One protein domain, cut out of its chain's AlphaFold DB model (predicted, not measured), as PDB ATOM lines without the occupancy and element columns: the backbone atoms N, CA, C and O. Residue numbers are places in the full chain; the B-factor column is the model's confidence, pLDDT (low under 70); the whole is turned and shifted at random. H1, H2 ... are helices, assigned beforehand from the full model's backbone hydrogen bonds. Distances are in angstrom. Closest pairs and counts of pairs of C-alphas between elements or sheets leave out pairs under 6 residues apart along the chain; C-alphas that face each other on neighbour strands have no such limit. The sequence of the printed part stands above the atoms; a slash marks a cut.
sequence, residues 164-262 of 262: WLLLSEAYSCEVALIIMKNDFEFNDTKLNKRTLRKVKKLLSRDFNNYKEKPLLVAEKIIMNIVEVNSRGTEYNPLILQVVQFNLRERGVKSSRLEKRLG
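AT A GLANCE: This is residues 164 to 262 of the 262 residues of an uncharacterized protein of Bacillus cereus MC67 (UniProt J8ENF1). Six short helices make a small cluster in two rough layers: the longest, H4, lies nearest the middle, with H3 to one side of it and H6 to the other, and H1, H2 and H5 are grouped over this row. H4 and H5 run almost antiparallel, while the long loop of residues 226 to 237 between them swings far from the middle. The printed part has 99 residues with six named helices, H1 to H6 in chain order, and no named strand; the class is all helix. The whole is compact, with a radius of gyration of the C-alphas of 13.1 A and spans of 40 by 32 by 22 A.

IN THESE COORDINATES: H4, residues 212 to 225, measures 20.4 A from C-alpha 212 at (46.259, 68.509, 107.189) to C-alpha 225 at (28.640, 77.955, 103.207). H5 is residues 238 to 249, 16.7 A long, and H3 is residues 193 to 203, 15.1 A long. H1 is residues 164 to 170, beginning with C-alpha 164 at (35.263, 81.956, 113.838). H2 is residues 173 to 180, and H6 is residues 255 to 261.

HOW THE PARTS SIT: H4 and H5 form a helical hairpin and only just touch, with 3 pairs of C-alphas within 8 A, the closest those of Glu 219 and Val 243, 6.9 A apart; their tilt is a shallow 10 degrees, opposite ways. H4 touches H1 with residues 214 to 218 alone, the closest C-alphas being Ala 170 and Leu 215, 5.5 A apart, at a shallow tilt of 32 degrees, only just short of steep. H3 is close to H4 but not clearly touching, with C-alphas 202 and 214 closest at 7.5 A. H4 and H6 are near each other. H1 touches H2 at Leu 167 and Ala 176, their closest C-alphas, 5.0 A apart, at a steep tilt of 51 degrees. H1 also touches H3, the C-alphas of Leu 166 and Leu 203 being closest at 6.2 A. H5 touches H2 with residues 239 to 242 alone, the closest C-alphas being Ile 179 and Ile 239 at 5.4 A. H5 and H6 form a helical hairpin and touch, with Gln 244 and Leu 257 the closest C-alphas at 6.5 A. H1 and H5, among others, are apart. In all six helices every O i to N i+4 pair is within hydrogen-bond range.

THE WHOLE: The two C-alphas farthest apart are those of Asn 209 and Arg 231, 41.1 A. The printed part has no cut and ends at the chain's last residue, 262. The links H2 to H3 and H4 to H5 are long, with 12 residues each. Mean pLDDT of the printed part is 80.3; residues 206 to 212, 228 to 237 and 260 to 262 are under 70.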
ATOM      1  N   TRP A 164      34.131  81.110 113.486       95.50
ATOM      2  CA  TRP A 164      35.263  81.956 113.838       95.50
ATOM      3  C   TRP A 164      36.275  81.194 114.698       95.50
ATOM      4  O   TRP A 164      37.449  81.157 114.344       95.50
ATOM      5  N   LEU A 165      35.831  80.486 115.742       93.69
ATOM      6  CA  LEU A 165      36.708  79.615 116.537       93.69
ATOM      7  C   LEU A 165      37.409  78.561 115.677       93.69
ATOM      8  O   LEU A 165      38.627  78.431 115.727       93.69
ATOM      9  N   LEU A 166      36.647  77.843 114.845       92.56
ATOM     10  CA  LEU A 166      37.194  76.784 113.995       92.56
ATOM     11  C   LEU A 166      38.248  77.323 113.025       92.56
ATOM     12  O   LEU A 166      39.258  76.669 112.785       92.56
ATOM     13  N   LEU A 167      37.998  78.489 112.436       91.56
ATOM     14  CA  LEU A 167      38.924  79.133 111.513       91.56
ATOM     15  C   LEU A 167      40.169  79.644 112.229       91.56
ATOM     16  O   LEU A 167      41.258  79.509 111.678       91.56
ATOM     17  N   SER A 168      40.020  80.181 113.440       91.31
ATOM     18  CA  SER A 168      41.144  80.620 114.267       91.31
ATOM     19  C   SER A 168      42.043  79.441 114.646       91.31
ATOM     20  O   SER A 168      43.261  79.564 114.570       91.31
ATOM     21  N   GLU A 169      41.462  78.284 114.988       87.50
ATOM     22  CA  GLU A 169      42.218  77.058 115.291       87.50
ATOM     23  C   GLU A 169      42.855  76.443 114.037       87.50
ATOM     24  O   GLU A 169      43.977  75.939 114.079       87.50
ATOM     25  N   ALA A 170      42.143  76.461 112.907       85.81
ATOM     26  CA  ALA A 170      42.627  75.864 111.669       85.81
ATOM     27  C   ALA A 170      43.726  76.710 111.013       85.81
ATOM     28  O   ALA A 170      44.721  76.154 110.551       85.81
ATOM     29  N   TYR A 171      43.561  78.031 110.963       85.31
ATOM     30  CA  TYR A 171      44.455  78.962 110.279       85.31
ATOM     31  C   TYR A 171      45.173  79.853 111.302       85.31
ATOM     32  O   TYR A 171      46.195  79.445 111.854       85.31
ATOM     33  N   SER A 172      44.653  81.047 111.552       87.88
ATOM     34  CA  SER A 172      45.068  81.968 112.610       87.88
ATOM     35  C   SER A 172      43.904  82.917 112.906       87.88
ATOM     36  O   SER A 172      42.956  83.000 112.113       87.88
ATOM     37  N   CYS A 173      43.962  83.655 114.015       88.81
ATOM     38  CA  CYS A 173      42.918  84.620 114.364       88.81
ATOM     39  C   CYS A 173      42.770  85.735 113.315       88.81
ATOM     40  O   CYS A 173      41.650  86.159 113.032       88.81
ATOM     41  N   GLU A 174      43.864  86.179 112.694       89.31
ATOM     42  CA  GLU A 174      43.865  87.223 111.662       89.31
ATOM     43  C   GLU A 174      43.187  86.736 110.382       89.31
ATOM     44  O   GLU A 174      42.323  87.417 109.829       89.31
ATOM     45  N   VAL A 175      43.535  85.528 109.928       89.81
ATOM     46  CA  VAL A 175      42.938  84.914 108.735       89.81
ATOM     47  C   VAL A 175      41.456  84.654 108.959       89.81
ATOM     48  O   VAL A 175      40.630  84.956 108.096       89.81
ATOM     49  N   ALA A 176      41.105  84.137 110.136       92.75
ATOM     50  CA  ALA A 176      39.720  83.944 110.521       92.75
ATOM     51  C   ALA A 176      38.957  85.271 110.498       92.75
ATOM     52  O   ALA A 176      37.891  85.336 109.899       92.75
ATOM     53  N   LEU A 177      39.526  86.342 111.057       92.00
ATOM     54  CA  LEU A 177      38.909  87.667 111.051       92.00
ATOM     55  C   LEU A 177      38.678  88.197 109.629       92.00
ATOM     56  O   LEU A 177      37.612  88.742 109.360       92.00
ATOM     57  N   ILE A 178      39.628  88.015 108.705       90.81
ATOM     58  CA  ILE A 178      39.450  88.396 107.292       90.81
ATOM     59  C   ILE A 178      38.270  87.640 106.672       90.81
ATOM     60  O   ILE A 178      37.441  88.245 105.992       90.81
ATOM     61  N   ILE A 179      38.160  86.334 106.925       91.38
ATOM     62  CA  ILE A 179      37.041  85.522 106.432       91.38
ATOM     63  C   ILE A 179      35.721  85.994 107.052       91.38
ATOM     64  O   ILE A 179      34.745  86.186 106.333       91.38
ATOM     65  N   MET A 180      35.694  86.224 108.367       93.69
ATOM     66  CA  MET A 180      34.494  86.665 109.080       93.69
ATOM     67  C   MET A 180      34.055  88.077 108.678       93.69
ATOM     68  O   MET A 180      32.865  88.351 108.697       93.69
ATOM     69  N   LYS A 181      34.974  88.951 108.247       91.50
ATOM     70  CA  LYS A 181      34.631  90.268 107.679       91.50
ATOM     71  C   LYS A 181      33.852  90.213 106.373       91.50
ATOM     72  O   LYS A 181      33.273  91.213 105.959       91.50
ATOM     73  N   ASN A 182      33.877  89.062 105.717       89.50
ATOM     74  CA  ASN A 182      33.145  88.797 104.492       89.50
ATOM     75  C   ASN A 182      31.961  87.853 104.758       89.50
ATOM     76  O   ASN A 182      31.518  87.141 103.863       89.50
ATOM     77  N   ASP A 183      31.424  87.823 105.982       87.88
ATOM     78  CA  ASP A 183      30.283  86.970 106.336       87.88
ATOM     79  C   ASP A 183      29.005  87.269 105.531       87.88
ATOM     80  O   ASP A 183      28.141  86.400 105.422       87.88
ATOM     81  N   PHE A 184      28.911  88.434 104.886       86.25
ATOM     82  CA  PHE A 184      27.882  88.744 103.889       86.25
ATOM     83  C   PHE A 184      27.930  87.827 102.649       86.25
ATOM     84  O   PHE A 184      26.926  87.701 101.952       86.25
ATOM     85  N   GLU A 185      29.058  87.159 102.374       86.38
ATOM     86  CA  GLU A 185      29.176  86.127 101.332       86.38
ATOM     87  C   GLU A 185      28.626  84.760 101.791       86.38
ATOM     88  O   GLU A 185      28.585  83.796 101.016       86.38
ATOM     89  N   PHE A 186      28.230  84.617 103.062       90.19
ATOM     90  CA  PHE A 186      27.698  83.365 103.588       90.19
ATOM     91  C   PHE A 186      26.226  83.172 103.245       90.19
ATOM     92  O   PHE A 186      25.379  84.040 103.428       90.19
ATOM     93  N   ASN A 187      25.894  81.949 102.845       89.25
ATOM     94  CA  ASN A 187      24.516  81.559 102.619       89.25
ATOM     95  C   ASN A 187      23.772  81.387 103.952       89.25
ATOM     96  O   ASN A 187      23.973  80.386 104.656       89.25
ATOM     97  N   ASP A 188      22.839  82.290 104.248       88.12
ATOM     98  CA  ASP A 188      22.029  82.262 105.473       88.12
ATOM     99  C   ASP A 188      21.264  80.941 105.668       88.12
ATOM    100  O   ASP A 188      21.169  80.428 106.786       88.12
ATOM    101  N   THR A 189      20.794  80.297 104.592       88.94
ATOM    102  CA  THR A 189      20.096  78.997 104.693       88.94
ATOM    103  C   THR A 189      21.022  77.870 105.165       88.94
ATOM    104  O   THR A 189      20.577  76.867 105.739       88.94
ATOM    105  N   LYS A 190      22.336  78.030 104.964       91.06
ATOM    106  CA  LYS A 190      23.368  77.082 105.394       91.06
ATOM    107  C   LYS A 190      23.904  77.389 106.794       91.06
ATOM    108  O   LYS A 190      24.520  76.498 107.390       91.06
ATOM    109  N   LEU A 191      23.611  78.557 107.368       92.31
ATOM    110  CA  LEU A 191      23.925  78.922 108.755       92.31
ATOM    111  C   LEU A 191      22.898  78.323 109.733       92.31
ATOM    112  O   LEU A 191      22.123  79.009 110.391       92.31
ATOM    113  N   ASN A 192      22.868  76.990 109.817       92.62
ATOM    114  CA  ASN A 192      21.843  76.249 110.555       92.62
ATOM    115  C   ASN A 192      22.422  75.227 111.557       92.62
ATOM    116  O   ASN A 192      23.630  74.994 111.643       92.62
ATOM    117  N   LYS A 193      21.534  74.537 112.296       92.50
ATOM    118  CA  LYS A 193      21.899  73.533 113.318       92.50
ATOM    119  C   LYS A 193      22.791  72.410 112.778       92.50
ATOM    120  O   LYS A 193      23.593  71.859 113.528       92.50
ATOM    121  N   ARG A 194      22.655  72.033 111.500       92.94
ATOM    122  CA  ARG A 194      23.485  70.985 110.884       92.94
ATOM    123  C   ARG A 194      24.928  71.457 110.752       92.94
ATOM    124  O   ARG A 194      25.835  70.678 111.037       92.94
ATOM    125  N   THR A 195      25.126  72.705 110.342       92.62
ATOM    126  CA  THR A 195      26.446  73.337 110.263       92.62
ATOM    127  C   THR A 195      27.054  73.473 111.652       92.62
ATOM    128  O   THR A 195      28.149  72.958 111.864       92.62
ATOM    129  N   LEU A 196      26.301  73.997 112.625       93.75
ATOM    130  CA  LEU A 196      26.761  74.110 114.014       93.75
ATOM    131  C   LEU A 196      27.256  72.767 114.574       93.75
ATOM    132  O   LEU A 196      28.362  72.676 115.095       93.75
ATOM    133  N   ARG A 197      26.478  71.686 114.415       92.69
ATOM    134  CA  ARG A 197      26.876  70.344 114.884       92.69
ATOM    135  C   ARG A 197      28.167  69.846 114.233       92.69
ATOM    136  O   ARG A 197      28.968  69.199 114.903       92.69
ATOM    137  N   LYS A 198      28.356  70.105 112.933       90.81
ATOM    138  CA  LYS A 198      29.583  69.723 112.219       90.81
ATOM    139  C   LYS A 198      30.785  70.483 112.767       90.81
ATOM    140  O   LYS A 198      31.784  69.844 113.063       90.81
ATOM    141  N   VAL A 199      30.655  71.799 112.931       91.62
ATOM    142  CA  VAL A 199      31.713  72.667 113.459       91.62
ATOM    143  C   VAL A 199      32.077  72.267 114.890       91.62
ATOM    144  O   VAL A 199      33.236  71.976 115.157       91.62
ATOM    145  N   LYS A 200      31.092  72.095 115.781       91.19
ATOM    146  CA  LYS A 200      31.326  71.644 117.166       91.19
ATOM    147  C   LYS A 200      32.050  70.301 117.254       91.19
ATOM    148  O   LYS A 200      32.936  70.137 118.079       91.19
ATOM    149  N   LYS A 201      31.687  69.340 116.397       88.88
ATOM    150  CA  LYS A 201      32.362  68.031 116.337       88.88
ATOM    151  C   LYS A 201      33.831  68.150 115.922       88.88
ATOM    152  O   LYS A 201      34.602  67.229 116.177       88.88
ATOM    153  N   LEU A 202      34.197  69.219 115.219       86.31
ATOM    154  CA  LEU A 202      35.580  69.493 114.856       86.31
ATOM    155  C   LEU A 202      36.303  70.193 115.993       86.31
ATOM    156  O   LEU A 202      37.337  69.680 116.376       86.31
ATOM    157  N   LEU A 203      35.712  71.233 116.587       85.38
ATOM    158  CA  LEU A 203      36.246  71.921 117.772       85.38
ATOM    159  C   LEU A 203      36.511  70.970 118.952       85.38
ATOM    160  O   LEU A 203      37.418  71.178 119.741       85.38
ATOM    161  N   SER A 204      35.740  69.887 119.076       82.38
ATOM    162  CA  SER A 204      35.971  68.868 120.106       82.38
ATOM    163  C   SER A 204      37.128  67.904 119.799       82.38
ATOM    164  O   SER A 204      37.345  66.963 120.559       82.38
ATOM    165  N   ARG A 205      37.790  68.024 118.643       76.94
ATOM    166  CA  ARG A 205      38.939  67.192 118.263       76.94
ATOM    167  C   ARG A 205      40.213  67.960 118.553       76.94
ATOM    168  O   ARG A 205      40.274  69.158 118.332       76.94
ATOM    169  N   ASP A 206      41.248  67.247 118.967       65.75
ATOM    170  CA  ASP A 206      42.572  67.835 119.114       65.75
ATOM    171  C   ASP A 206      43.184  68.120 117.730       65.75
ATOM    172  O   ASP A 206      43.560  67.199 116.993       65.75
ATOM    173  N   PHE A 207      43.243  69.402 117.356       61.41
ATOM    174  CA  PHE A 207      43.829  69.867 116.095       61.41
ATOM    175  C   PHE A 207      45.354  69.711 116.066       61.41
ATOM    176  O   PHE A 207      45.936  69.669 114.980       61.41
ATOM    177  N   ASN A 208      46.005  69.538 117.222       57.50
ATOM    178  CA  ASN A 208      47.461  69.416 117.295       57.50
ATOM    179  C   ASN A 208      47.978  68.103 116.691       57.50
ATOM    180  O   ASN A 208      49.106  68.049 116.205       57.50
ATOM    181  N   ASN A 209      47.146  67.057 116.656       56.75
ATOM    182  CA  ASN A 209      47.550  65.718 116.212       56.75
ATOM    183  C   ASN A 209      47.365  65.445 114.709       56.75
ATOM    184  O   ASN A 209      47.823  64.422 114.202       56.75
ATOM    185  N   TYR A 210      46.709  66.335 113.962       57.44
ATOM    186  CA  TYR A 210      46.465  66.143 112.533       57.44
ATOM    187  C   TYR A 210      46.539  67.500 111.838       57.44
ATOM    188  O   TYR A 210      45.541  68.192 111.801       57.44
ATOM    189  N   LYS A 211      47.676  67.918 111.275       58.97
ATOM    190  CA  LYS A 211      47.760  69.264 110.667       58.97
ATOM    191  C   LYS A 211      46.931  69.408 109.380       58.97
ATOM    192  O   LYS A 211      46.272  70.420 109.185       58.97
ATOM    193  N   GLU A 212      46.886  68.386 108.522       61.41
ATOM    194  CA  GLU A 212      46.259  68.509 107.189       61.41
ATOM    195  C   GLU A 212      44.745  68.237 107.168       61.41
ATOM    196  O   GLU A 212      43.981  68.918 106.480       61.41
ATOM    197  N   LYS A 213      44.274  67.235 107.921       71.38
ATOM    198  CA  LYS A 213      42.856  66.822 107.894       71.38
ATOM    199  C   LYS A 213      41.890  67.918 108.369       71.38
ATOM    200  O   LYS A 213      40.844  68.066 107.741       71.38
ATOM    201  N   PRO A 214      42.163  68.670 109.444       73.06
ATOM    202  CA  PRO A 214      41.258  69.699 109.921       73.06
ATOM    203  C   PRO A 214      41.229  70.930 109.019       73.06
ATOM    204  O   PRO A 214      40.142  71.459 108.803       73.06
ATOM    205  N   LEU A 215      42.362  71.306 108.410       79.12
ATOM    206  CA  LEU A 215      42.445  72.363 107.394       79.12
ATOM    207  C   LEU A 215      41.501  72.082 106.216       79.12
ATOM    208  O   LEU A 215      40.608  72.875 105.926       79.12
ATOM    209  N   LEU A 216      41.615  70.898 105.606       79.38
ATOM    210  CA  LEU A 216      40.764  70.487 104.478       79.38
ATOM    211  C   LEU A 216      39.281  70.354 104.862       79.38
ATOM    212  O   LEU A 216      38.380  70.516 104.032       79.38
ATOM    213  N   VAL A 217      38.986  70.026 106.121       81.69
ATOM    214  CA  VAL A 217      37.600  69.946 106.595       81.69
ATOM    215  C   VAL A 217      37.026  71.339 106.868       81.69
ATOM    216  O   VAL A 217      35.873  71.575 106.498       81.69
ATOM    217  N   ALA A 218      37.799  72.253 107.459       84.62
ATOM    218  CA  ALA A 218      37.418  73.652 107.633       84.62
ATOM    219  C   ALA A 218      37.174  74.310 106.267       84.62
ATOM    220  O   ALA A 218      36.102  74.867 106.038       84.62
ATOM    221  N   GLU A 219      38.089  74.112 105.314       87.44
ATOM    222  CA  GLU A 219      37.928  74.500 103.909       87.44
ATOM    223  C   GLU A 219      36.611  73.974 103.324       87.44
ATOM    224  O   GLU A 219      35.812  74.737 102.784       87.44
ATOM    225  N   LYS A 220      36.325  72.673 103.471       86.81
ATOM    226  CA  LYS A 220      35.085  72.071 102.959       86.81
ATOM    227  C   LYS A 220      33.831  72.710 103.563       86.81
ATOM    228  O   LYS A 220      32.809  72.791 102.881       86.81
ATOM    229  N   ILE A 221      33.876  73.100 104.836       86.81
ATOM    230  CA  ILE A 221      32.761  73.783 105.500       86.81
ATOM    231  C   ILE A 221      32.579  75.178 104.906       86.81
ATOM    232  O   ILE A 221      31.465  75.490 104.490       86.81
ATOM    233  N   ILE A 222      33.653  75.959 104.779       87.62
ATOM    234  CA  ILE A 222      33.614  77.298 104.178       87.62
ATOM    235  C   ILE A 222      33.119  77.240 102.736       87.62
ATOM    236  O   ILE A 222      32.127  77.878 102.404       87.62
ATOM    237  N   MET A 223      33.688  76.364 101.910       84.75
ATOM    238  CA  MET A 223      33.266  76.139 100.521       84.75
ATOM    239  C   MET A 223      31.793  75.758 100.379       84.75
ATOM    240  O   MET A 223      31.168  76.017  99.345       84.75
ATOM    241  N   ASN A 224      31.244  75.082 101.388       86.69
ATOM    242  CA  ASN A 224      29.835  74.745 101.408       86.69
ATOM    243  C   ASN A 224      28.974  75.951 101.785       86.69
ATOM    244  O   ASN A 224      27.867  76.028 101.271       86.69
ATOM    245  N   ILE A 225      29.429  76.837 102.670       87.38
ATOM    246  CA  ILE A 225      28.640  77.955 103.207       87.38
ATOM    247  C   ILE A 225      28.694  79.183 102.299       87.38
ATOM    248  O   ILE A 225      27.651  79.797 102.108       87.38
ATOM    249  N   VAL A 226      29.850  79.492 101.711       85.25
ATOM    250  CA  VAL A 226      30.024  80.622 100.786       85.25
ATOM    251  C   VAL A 226      29.099  80.459  99.577       85.25
ATOM    252  O   VAL A 226      29.030  79.380  98.968       85.25
ATOM    253  N   GLU A 227      28.349  81.512  99.255       71.94
ATOM    254  CA  GLU A 227      27.546  81.579  98.037       71.94
ATOM    255  C   GLU A 227      28.448  81.778  96.825       71.94
ATOM    256  O   GLU A 227      29.257  82.695  96.765       71.94
ATOM    257  N   VAL A 228      28.299  80.900  95.835       64.75
ATOM    258  CA  VAL A 228      28.884  81.104  94.509       64.75
ATOM    259  C   VAL A 228      27.716  81.461  93.606       64.75
ATOM    260  O   VAL A 228      26.793  80.655  93.454       64.75
ATOM    261  N   ASN A 229      27.712  82.683  93.078       57.09
ATOM    262  CA  ASN A 229      26.601  83.203  92.290       57.09
ATOM    263  C   ASN A 229      26.357  82.308  91.060       57.09
ATOM    264  O   ASN A 229      27.245  82.095  90.237       57.09
ATOM    265  N   SER A 230      25.138  81.787  90.910       49.03
ATOM    266  CA  SER A 230      24.749  80.891  89.812       49.03
ATOM    267  C   SER A 230      24.635  81.589  88.450       49.03
ATOM    268  O   SER A 230      24.327  80.934  87.459       49.03
ATOM    269  N   ARG A 231      24.863  82.910  88.386       48.06
ATOM    270  CA  ARG A 231      24.810  83.714  87.152       48.06
ATOM    271  C   ARG A 231      26.143  83.837  86.402       48.06
ATOM    272  O   ARG A 231      26.182  84.530  85.395       48.06
ATOM    273  N   GLY A 232      27.213  83.179  86.851       44.25
ATOM    274  CA  GLY A 232      28.471  83.113  86.093       44.25
ATOM    275  C   GLY A 232      29.237  84.435  85.967       44.25
ATOM    276  O   GLY A 232      30.179  84.505  85.189       44.25
ATOM    277  N   THR A 233      28.871  85.476  86.718       42.38
ATOM    278  CA  THR A 233      29.706  86.672  86.854       42.38
ATOM    279  C   THR A 233      30.785  86.428  87.906       42.38
ATOM    280  O   THR A 233      30.494  85.917  88.988       42.38
ATOM    281  N   GLU A 234      32.025  86.775  87.550       46.31
ATOM    282  CA  GLU A 234      33.304  86.566  88.249       46.31
ATOM    283  C   GLU A 234      33.389  87.192  89.657       46.31
ATOM    284  O   GLU A 234      34.269  87.998  89.946       46.31
ATOM    285  N   TYR A 235      32.516  86.822  90.590       49.88
ATOM    286  CA  TYR A 235      32.858  86.964  92.003       49.88
ATOM    287  C   TYR A 235      33.709  85.767  92.387       49.88
ATOM    288  O   TYR A 235      33.212  84.725  92.814       49.88
ATOM    289  N   ASN A 236      35.014  85.913  92.175       57.03
ATOM    290  CA  ASN A 236      35.984  85.089  92.863       57.03
ATOM    291  C   ASN A 236      35.920  85.491  94.352       57.03
ATOM    292  O   ASN A 236      36.335  86.606  94.674       57.03
ATOM    293  N   PRO A 237      35.333  84.671  95.247       69.94
ATOM    294  CA  PRO A 237      35.055  85.112  96.604       69.94
ATOM    295  C   PRO A 237      36.388  85.293  97.317       69.94
ATOM    296  O   PRO A 237      37.200  84.361  97.361       69.94
ATOM    297  N   LEU A 238      36.621  86.477  97.882       80.31
ATOM    298  CA  LEU A 238      37.874  86.813  98.560       80.31
ATOM    299  C   LEU A 238      38.185  85.788  99.662       80.31
ATOM    300  O   LEU A 238      39.336  85.398  99.857       80.31
ATOM    301  N   ILE A 239      37.140  85.246 100.292       83.38
ATOM    302  CA  ILE A 239      37.225  84.132 101.239       83.38
ATOM    303  C   ILE A 239      37.930  82.910 100.636       83.38
ATOM    304  O   ILE A 239      38.794  82.318 101.280       83.38
ATOM    305  N   LEU A 240      37.589  82.510  99.408       83.06
ATOM    306  CA  LEU A 240      38.177  81.329  98.772       83.06
ATOM    307  C   LEU A 240      39.640  81.552  98.391       83.06
ATOM    308  O   LEU A 240      40.441  80.627  98.535       83.06
ATOM    309  N   GLN A 241      39.999  82.766  97.967       84.25
ATOM    310  CA  GLN A 241      41.391  83.132  97.700       84.25
ATOM    311  C   GLN A 241      42.231  83.097  98.980       84.25
ATOM    312  O   GLN A 241      43.294  82.478  99.000       84.25
ATOM    313  N   VAL A 242      41.727  83.691 100.069       85.75
ATOM    314  CA  VAL A 242      42.396  83.703 101.381       85.75
ATOM    315  C   VAL A 242      42.603  82.281 101.899       85.75
ATOM    316  O   VAL A 242      43.698  81.942 102.355       85.75
ATOM    317  N   VAL A 243      41.585  81.422 101.785       83.94
ATOM    318  CA  VAL A 243      41.695  80.011 102.175       83.94
ATOM    319  C   VAL A 243      42.703  79.271 101.290       83.94
ATOM    320  O   VAL A 243      43.551  78.550 101.815       83.94
ATOM    321  N   GLN A 244      42.666  79.450  99.964       84.75
ATOM    322  CA  GLN A 244      43.604  78.782  99.055       84.75
ATOM    323  C   GLN A 244      45.054  79.197  99.321       84.75
ATOM    324  O   GLN A 244      45.936  78.339  99.356       84.75
ATOM    325  N   PHE A 245      45.295  80.493  99.521       86.38
ATOM    326  CA  PHE A 245      46.613  81.029  99.845       86.38
ATOM    327  C   PHE A 245      47.169  80.391 101.124       86.38
ATOM    328  O   PHE A 245      48.255  79.814 101.103       86.38
ATOM    329  N   ASN A 246      46.375  80.372 102.200       84.50
ATOM    330  CA  ASN A 246      46.781  79.792 103.484       84.50
ATOM    331  C   ASN A 246      47.026  78.278 103.423       84.50
ATOM    332  O   ASN A 246      47.923  77.763 104.090       84.50
ATOM    333  N   LEU A 247      46.247  77.540 102.626       83.56
ATOM    334  CA  LEU A 247      46.502  76.114 102.402       83.56
ATOM    335  C   LEU A 247      47.836  75.897 101.676       83.56
ATOM    336  O   LEU A 247      48.612  75.031 102.086       83.56
ATOM    337  N   ARG A 248      48.136  76.714 100.655       84.81
ATOM    338  CA  ARG A 248      49.400  76.647  99.903       84.81
ATOM    339  C   ARG A 248      50.614  76.961 100.772       84.81
ATOM    340  O   ARG A 248      51.579  76.206 100.704       84.81
ATOM    341  N   GLU A 249      50.556  77.995 101.613       84.38
ATOM    342  CA  GLU A 249      51.643  78.310 102.558       84.38
ATOM    343  C   GLU A 249      51.936  77.155 103.524       84.38
ATOM    344  O   GLU A 249      53.075  76.954 103.939       84.38
ATOM    345  N   ARG A 250      50.925  76.337 103.836       81.50
ATOM    346  CA  ARG A 250      51.057  75.149 104.691       81.50
ATOM    347  C   ARG A 250      51.371  73.861 103.927       81.50
ATOM    348  O   ARG A 250      51.348  72.789 104.524       81.50
ATOM    349  N   GLY A 251      51.638  73.944 102.622       81.00
ATOM    350  CA  GLY A 251      51.942  72.788 101.772       81.00
ATOM    351  C   GLY A 251      50.738  71.896 101.446       81.00
ATOM    352  O   GLY A 251      50.911  70.816 100.883       81.00
ATOM    353  N   VAL A 252      49.514  72.330 101.758       82.31
ATOM    354  CA  VAL A 252      48.281  71.570 101.522       82.31
ATOM    355  C   VAL A 252      47.673  71.971 100.178       82.31
ATOM    356  O   VAL A 252      47.343  73.132  99.942       82.31
ATOM    357  N   LYS A 253      47.475  70.999  99.282       81.50
ATOM    358  CA  LYS A 253      46.808  71.222  97.988       81.50
ATOM    359  C   LYS A 253      45.316  70.908  98.078       81.50
ATOM    360  O   LYS A 253      44.938  69.837  98.550       81.50
ATOM    361  N   SER A 254      44.471  71.804  97.559       81.00
ATOM    362  CA  SER A 254      43.030  71.563  97.398       81.00
ATOM    363  C   SER A 254      42.618  71.619  95.930       81.00
ATOM    364  O   SER A 254      42.445  72.689  95.344       81.00
ATOM    365  N   SER A 255      42.348  70.440  95.366       77.88
ATOM    366  CA  SER A 255      41.808  70.293  94.010       77.88
ATOM    367  C   SER A 255      40.410  70.903  93.848       77.88
ATOM    368  O   SER A 255      39.987  71.221  92.738       77.88
ATOM    369  N   ARG A 256      39.663  71.087  94.948       76.38
ATOM    370  CA  ARG A 256      38.331  71.712  94.913       76.38
ATOM    371  C   ARG A 256      38.399  73.220  94.771       76.38
ATOM    372  O   ARG A 256      37.563  73.777  94.065       76.38
ATOM    373  N   LEU A 257      39.341  73.859  95.460       74.94
ATOM    374  CA  LEU A 257      39.567  75.294  95.324       74.94
ATOM    375  C   LEU A 257      40.144  75.614  93.952       74.94
ATOM    376  O   LEU A 257      39.638  76.511  93.294       74.94
ATOM    377  N   GLU A 258      41.105  74.822  93.475       76.81
ATOM    378  CA  GLU A 258      41.661  74.977  92.125       76.81
ATOM    379  C   GLU A 258      40.572  74.920  91.045       76.81
ATOM    380  O   GLU A 258      40.547  75.776  90.174       76.81
ATOM    381  N   LYS A 259      39.602  74.001  91.163       77.56
ATOM    382  CA  LYS A 259      38.462  73.910  90.234       77.56
ATOM    383  C   LYS A 259      37.453  75.067  90.340       77.56
ATOM    384  O   LYS A 259      36.661  75.257  89.426       77.56
ATOM    385  N   ARG A 260      37.377  75.763  91.479       69.44
ATOM    386  CA  ARG A 260      36.455  76.903  91.661       69.44
ATOM    387  C   ARG A 260      37.087  78.250  91.315       69.44
ATOM    388  O   ARG A 260      36.342  79.209  91.152       69.44
ATOM    389  N   LEU A 261      38.416  78.322  91.297       66.06
ATOM    390  CA  LEU A 261      39.186  79.558  91.144       66.06
ATOM    391  C   LEU A 261      39.858  79.691  89.771       66.06
ATOM    392  O   LEU A 261      40.250  80.803  89.428       66.06
ATOM    393  N   GLY A 262      40.019  78.588  89.033       60.88
ATOM    394  CA  GLY A 262      40.451  78.557  87.631       60.88
ATOM    395  C   GLY A 262      39.304  78.205  86.702       60.88
ATOM    396  O   GLY A 262      39.391  78.614  85.528       60.88
TER     397      GLY A 262